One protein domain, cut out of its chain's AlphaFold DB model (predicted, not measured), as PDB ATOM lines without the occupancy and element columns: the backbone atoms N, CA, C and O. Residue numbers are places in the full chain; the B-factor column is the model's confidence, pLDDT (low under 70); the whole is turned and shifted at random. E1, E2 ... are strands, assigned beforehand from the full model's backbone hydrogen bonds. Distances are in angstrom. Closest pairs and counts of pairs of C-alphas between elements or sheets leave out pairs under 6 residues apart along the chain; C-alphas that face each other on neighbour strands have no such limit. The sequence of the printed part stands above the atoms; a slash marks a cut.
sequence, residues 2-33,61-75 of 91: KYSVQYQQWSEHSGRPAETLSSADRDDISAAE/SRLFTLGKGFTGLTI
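Overview. This is residues 2 to 33 and 61 to 75 of the 91 residues of an uncharacterized protein of Yangia sp. PrR003 (UniProt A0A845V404). One twisted sheet of four strands has a long loop past the end of E1, where residues 11 to 16 stick out. The printed part has 47 residues, no named helix and strands E1 to E4; the all-strand, mixed sheet runs E2 E1 E4 E3. It is only just compact, close to loose: radius of gyration of the C-alphas 11.3 A, spans 34 by 22 by 20 A.

Arrangement. E1, residues 3 to 10, and E2, residues 27 to 29, form an antiparallel hairpin; N 5 and O 27, 2.9 A, are within hydrogen-bond range. E4, residues 70 to 75, is parallel to E1, with N 6 and O 73 at 3.0 A. E3, residues 61 to 67, forms an antiparallel hairpin with E4, with N 65 and O 72 at 2.8 A.

Along the chain. E1 spans 21.9 A from C-alpha 3 at (114.001, 116.161, 126.449). E2 spans 6.0 A, E3 19.6 A, and E4 16.4 A to C-alpha 75 at (122.075, 106.616, 126.515).

Size, cuts and confidence. Residues 34 to 60 are not printed; C-alphas 33 and 61 are 18.6 A apart. The link E1 to E2 is long. Low confidence, under 70, includes residues 19 to 28.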
ATOM      1  N   LYS A   2     110.583 119.315 127.508       65.44
ATOM      2  CA  LYS A   2     110.752 118.150 126.635       65.44
ATOM      3  C   LYS A   2     112.244 117.874 126.498       65.44
ATOM      4  O   LYS A   2     113.007 118.823 126.307       65.44
ATOM      5  N   TYR A   3     112.634 116.621 126.661       72.25
ATOM      6  CA  TYR A   3     114.001 116.161 126.449       72.25
ATOM      7  C   TYR A   3     114.040 115.375 125.152       72.25
ATOM      8  O   TYR A   3     113.115 114.619 124.881       72.25
ATOM      9  N   SER A   4     115.118 115.530 124.393       78.12
ATOM     10  CA  SER A   4     115.400 114.629 123.284       78.12
ATOM     11  C   SER A   4     116.275 113.492 123.795       78.12
ATOM     12  O   SER A   4     117.366 113.750 124.307       78.12
ATOM     13  N   VAL A   5     115.806 112.254 123.682       79.06
ATOM     14  CA  VAL A   5     116.576 111.061 124.048       79.06
ATOM     15  C   VAL A   5     117.000 110.317 122.790       79.06
ATOM     16  O   VAL A   5     116.221 110.204 121.849       79.06
ATOM     17  N   GLN A   6     118.240 109.835 122.782       82.94
ATOM     18  CA  GLN A   6     118.772 108.937 121.761       82.94
ATOM     19  C   GLN A   6     119.453 107.752 122.444       82.94
ATOM     20  O   GLN A   6     120.240 107.937 123.378       82.94
ATOM     21  N   TYR A   7     119.202 106.553 121.931       82.06
ATOM     22  CA  TYR A   7     119.933 105.351 122.313       82.06
ATOM     23  C   TYR A   7     121.019 105.051 121.286       82.06
ATOM     24  O   TYR A   7     120.792 105.149 120.081       82.06
ATOM     25  N   GLN A   8     122.210 104.708 121.764       83.56
ATOM     26  CA  GLN A   8     123.326 104.312 120.915       83.56
ATOM     27  C   GLN A   8     123.837 102.953 121.363       83.56
ATOM     28  O   GLN A   8     124.203 102.769 122.524       83.56
ATOM     29  N   GLN A   9     123.868 102.014 120.424       82.25
ATOM     30  CA  GLN A   9     124.489 100.718 120.633       82.25
ATOM     31  C   GLN A   9     126.002 100.864 120.504       82.25
ATOM     32  O   GLN A   9     126.495 101.497 119.567       82.25
ATOM     33  N   TRP A  10     126.730 100.277 121.442       83.81
ATOM     34  CA  TRP A  10     128.179 100.205 121.411       83.81
ATOM     35  C   TRP A  10     128.620  98.747 121.515       83.81
ATOM     36  O   TRP A  10     128.405  98.080 122.520       83.81
ATOM     37  N   SER A  11     129.255  98.259 120.463       78.00
ATOM     38  CA  SER A  11     129.990  97.002 120.430       78.00
ATOM     39  C   SER A  11     131.491  97.272 120.324       78.00
ATOM     40  O   SER A  11     131.899  98.316 119.810       78.00
ATOM     41  N   GLU A  12     132.328  96.311 120.726       70.56
ATOM     42  CA  GLU A  12     133.797  96.399 120.607       70.56
ATOM     43  C   GLU A  12     134.282  96.677 119.169       70.56
ATOM     44  O   GLU A  12     135.381  97.190 118.960       70.56
ATOM     45  N   HIS A  13     133.447  96.351 118.179       66.81
ATOM     46  CA  HIS A  13     133.725  96.504 116.751       66.81
ATOM     47  C   HIS A  13     133.094  97.773 116.160       66.81
ATOM     48  O   HIS A  13     133.476  98.207 115.071       66.81
ATOM     49  N   SER A  14     132.133  98.378 116.861       64.88
ATOM     50  CA  SER A  14     131.603  99.695 116.527       64.88
ATOM     51  C   SER A  14     132.519 100.764 117.124       64.88
ATOM     52  O   SER A  14     132.995 100.641 118.252       64.88
ATOM     53  N   GLY A  15     132.819 101.814 116.359       67.06
ATOM     54  CA  GLY A  15     133.619 102.933 116.859       67.06
ATOM     55  C   GLY A  15     133.019 103.574 118.119       67.06
ATOM     56  O   GLY A  15     131.902 103.269 118.530       67.06
ATOM     57  N   ARG A  16     133.769 104.497 118.737       74.38
ATOM     58  CA  ARG A  16     133.311 105.244 119.920       74.38
ATOM     59  C   ARG A  16     131.897 105.823 119.690       74.38
ATOM     60  O   ARG A  16     131.678 106.395 118.619       74.38
ATOM     61  N   PRO A  17     130.991 105.749 120.687       74.88
ATOM     62  CA  PRO A  17     129.669 106.365 120.612       74.88
ATOM     63  C   PRO A  17     129.743 107.837 120.193       74.88
ATOM     64  O   PRO A  17     130.651 108.571 120.600       74.88
ATOM     65  N   ALA A  18     128.793 108.268 119.370       72.19
ATOM     66  CA  ALA A  18     128.762 109.622 118.846       72.19
ATOM     67  C   ALA A  18     128.405 110.623 119.953       72.19
ATOM     68  O   ALA A  18     127.393 110.486 120.639       72.19
ATOM     69  N   GLU A  19     129.204 111.683 120.077       66.50
ATOM     70  CA  GLU A  19     128.993 112.748 121.072       66.50
ATOM     71  C   GLU A  19     127.866 113.717 120.688       66.50
ATOM     72  O   GLU A  19     127.437 114.542 121.492       66.50
ATOM     73  N   THR A  20     127.393 113.639 119.445       64.62
ATOM     74  CA  THR A  20     126.374 114.532 118.898       64.62
ATOM     75  C   THR A  20     125.098 113.774 118.583       64.62
ATOM     76  O   THR A  20     125.117 112.793 117.844       64.62
ATOM     77  N   LEU A  21     123.977 114.298 119.074       62.53
ATOM     78  CA  LEU A  21     122.643 113.798 118.760       62.53
ATOM     79  C   LEU A  21     122.318 114.064 117.286       62.53
ATOM     80  O   LEU A  21     122.078 115.216 116.905       62.53
ATOM     81  N   SER A  22     122.249 113.006 116.476       61.12
ATOM     82  CA  SER A  22     121.602 113.058 115.159       61.12
ATOM     83  C   SER A  22     120.162 113.546 115.335       61.12
ATOM     84  O   SER A  22     119.508 113.217 116.321       61.12
ATOM     85  N   SER A  23     119.659 114.385 114.431       58.28
ATOM     86  CA  SER A  23     118.260 114.832 114.470       58.28
ATOM     87  C   SER A  23     117.267 113.740 114.070       58.28
ATOM     88  O   SER A  23     116.082 113.908 114.329       58.28
ATOM     89  N   ALA A  24     117.739 112.667 113.431       56.00
ATOM     90  CA  ALA A  24     116.897 111.603 112.892       56.00
ATOM     91  C   ALA A  24     116.445 110.570 113.942       56.00
ATOM     92  O   ALA A  24     115.433 109.920 113.724       56.00
ATOM     93  N   ASP A  25     117.138 110.475 115.083       56.00
ATOM     94  CA  ASP A  25     116.954 109.392 116.067       56.00
ATOM     95  C   ASP A  25     116.526 109.932 117.442       56.00
ATOM     96  O   ASP A  25     117.031 109.512 118.484       56.00
ATOM     97  N   ARG A  26     115.687 110.973 117.444       65.19
ATOM     98  CA  ARG A  26     115.308 111.710 118.653       65.19
ATOM     99  C   ARG A  26     113.891 111.374 119.071       65.19
ATOM    100  O   ARG A  26     112.953 111.748 118.372       65.19
ATOM    101  N   ASP A  27     113.760 110.840 120.276       67.38
ATOM    102  CA  ASP A  27     112.471 110.749 120.948       67.38
ATOM    103  C   ASP A  27     112.279 111.957 121.864       67.38
ATOM    104  O   ASP A  27     113.067 112.200 122.784       67.38
ATOM    105  N   ASP A  28     111.233 112.737 121.593       69.94
ATOM    106  CA  ASP A  28     110.805 113.842 122.446       69.94
ATOM    107  C   ASP A  28     109.981 113.290 123.609       69.94
ATOM    108  O   ASP A  28     108.783 113.035 123.473       69.94
ATOM    109  N   ILE A  29     110.604 113.171 124.777       71.12
ATOM    110  CA  ILE A  29     109.927 112.678 125.975       71.12
ATOM    111  C   ILE A  29     109.554 113.815 126.925       71.12
ATOM    112  O   ILE A  29     110.245 114.835 127.063       71.12
ATOM    113  N   SER A  30     108.432 113.640 127.612       69.19
ATOM    114  CA  SER A  30     107.988 114.509 128.692       69.19
ATOM    115  C   SER A  30     108.832 114.318 129.960       69.19
ATOM    116  O   SER A  30     109.550 113.336 130.133       69.19
ATOM    117  N   ALA A  31     108.724 115.256 130.904       63.00
ATOM    118  CA  ALA A  31     109.434 115.159 132.183       63.00
ATOM    119  C   ALA A  31     109.000 113.953 133.044       63.00
ATOM    120  O   ALA A  31     109.790 113.486 133.858       63.00
ATOM    121  N   ALA A  32     107.766 113.459 132.877       64.50
ATOM    122  CA  ALA A  32     107.283 112.270 133.581       64.50
ATOM    123  C   ALA A  32     107.907 110.988 133.008       64.50
ATOM    124  O   ALA A  32     108.332 110.118 133.760       64.50
ATOM    125  N   GLU A  33     108.043 110.914 131.685       64.25
ATOM    126  CA  GLU A  33     108.715 109.809 130.985       64.25
ATOM    127  C   GLU A  33     110.234 109.836 131.204       64.25
ATOM    128  O   GLU A  33     110.870 108.792 131.282       64.25
ATOM    129  N   SER A  61     126.742 104.339 129.885       89.00
ATOM    130  CA  SER A  61     126.854 105.776 130.115       89.00
ATOM    131  C   SER A  61     125.599 106.556 129.741       89.00
ATOM    132  O   SER A  61     124.776 106.135 128.925       89.00
ATOM    133  N   ARG A  62     125.479 107.729 130.370       87.88
ATOM    134  CA  ARG A  62     124.453 108.740 130.120       87.88
ATOM    135  C   ARG A  62     125.137 110.079 129.887       87.88
ATOM    136  O   ARG A  62     125.796 110.593 130.789       87.88
ATOM    137  N   LEU A  63     124.966 110.649 128.701       85.88
ATOM    138  CA  LEU A  63     125.563 111.930 128.337       85.88
ATOM    139  C   LEU A  63     124.486 113.003 128.203       85.88
ATOM    140  O   LEU A  63     123.632 112.944 127.320       85.88
ATOM    141  N   PHE A  64     124.551 114.007 129.075       83.81
ATOM    142  CA  PHE A  64     123.678 115.173 129.017       83.81
ATOM    143  C   PHE A  64     124.259 116.230 128.085       83.81
ATOM    144  O   PHE A  64     125.375 116.704 128.288       83.81
ATOM    145  N   THR A  65     123.467 116.646 127.103       80.69
ATOM    146  CA  THR A  65     123.810 117.739 126.193       80.69
ATOM    147  C   THR A  65     122.893 118.924 126.457       80.69
ATOM    148  O   THR A  65     121.676 118.836 126.292       80.69
ATOM    149  N   LEU A  66     123.477 120.052 126.856       77.69
ATOM    150  CA  LEU A  66     122.759 121.305 127.080       77.69
ATOM    151  C   LEU A  66     123.067 122.280 125.944       77.69
ATOM    152  O   LEU A  66     124.230 122.581 125.680       77.69
ATOM    153  N   GLY A  67     122.030 122.812 125.300       74.81
ATOM    154  CA  GLY A  67     122.171 123.879 124.314       74.81
ATOM    155  C   GLY A  67     121.073 124.929 124.432       74.81
ATOM    156  O   GLY A  67     120.175 124.837 125.271       74.81
ATOM    157  N   LYS A  68     121.142 125.975 123.599       74.19
ATOM    158  CA  LYS A  68     120.143 127.055 123.617       74.19
ATOM    159  C   LYS A  68     118.761 126.505 123.256       74.19
ATOM    160  O   LYS A  68     118.479 126.257 122.090       74.19
ATOM    161  N   GLY A  69     117.909 126.352 124.267       71.69
ATOM    162  CA  GLY A  69     116.523 125.914 124.105       71.69
ATOM    163  C   GLY A  69     116.339 124.408 123.915       71.69
ATOM    164  O   GLY A  69     115.216 123.992 123.649       71.69
ATOM    165  N   PHE A  70     117.390 123.595 124.069       72.38
ATOM    166  CA  PHE A  70     117.268 122.140 124.020       72.38
ATOM    167  C   PHE A  70     118.062 121.468 125.140       72.38
ATOM    168  O   PHE A  70     119.136 121.923 125.541       72.38
ATOM    169  N   THR A  71     117.531 120.352 125.626       78.88
ATOM    170  CA  THR A  71     118.263 119.425 126.484       78.88
ATOM    171  C   THR A  71     118.150 118.041 125.880       78.88
ATOM    172  O   THR A  71     117.052 117.544 125.634       78.88
ATOM    173  N   GLY A  72     119.305 117.467 125.586       80.75
ATOM    174  CA  GLY A  72     119.440 116.155 124.991       80.75
ATOM    175  C   GLY A  72     120.065 115.170 125.970       80.75
ATOM    176  O   GLY A  72     120.880 115.562 126.808       80.75
ATOM    177  N   LEU A  73     119.700 113.903 125.852       84.69
ATOM    178  CA  LEU A  73     120.304 112.808 126.589       84.69
ATOM    179  C   LEU A  73     120.655 111.679 125.623       84.69
ATOM    180  O   LEU A  73     119.782 111.136 124.953       84.69
ATOM    181  N   THR A  74     121.922 111.293 125.611       86.12
ATOM    182  CA  THR A  74     122.376 110.084 124.926       86.12
ATOM    183  C   THR A  74     122.551 108.974 125.951       86.12
ATOM    184  O   THR A  74     123.253 109.159 126.949       86.12
ATOM    185  N   ILE A  75     121.920 107.829 125.713       87.25
ATOM    186  CA  ILE A  75     122.075 106.616 126.515       87.25
ATOM    187  C   ILE A  75     122.882 105.623 125.685       87.25
ATOM    188  O   ILE A  75     122.451 105.216 124.607       87.25
TER     189      ILE A  75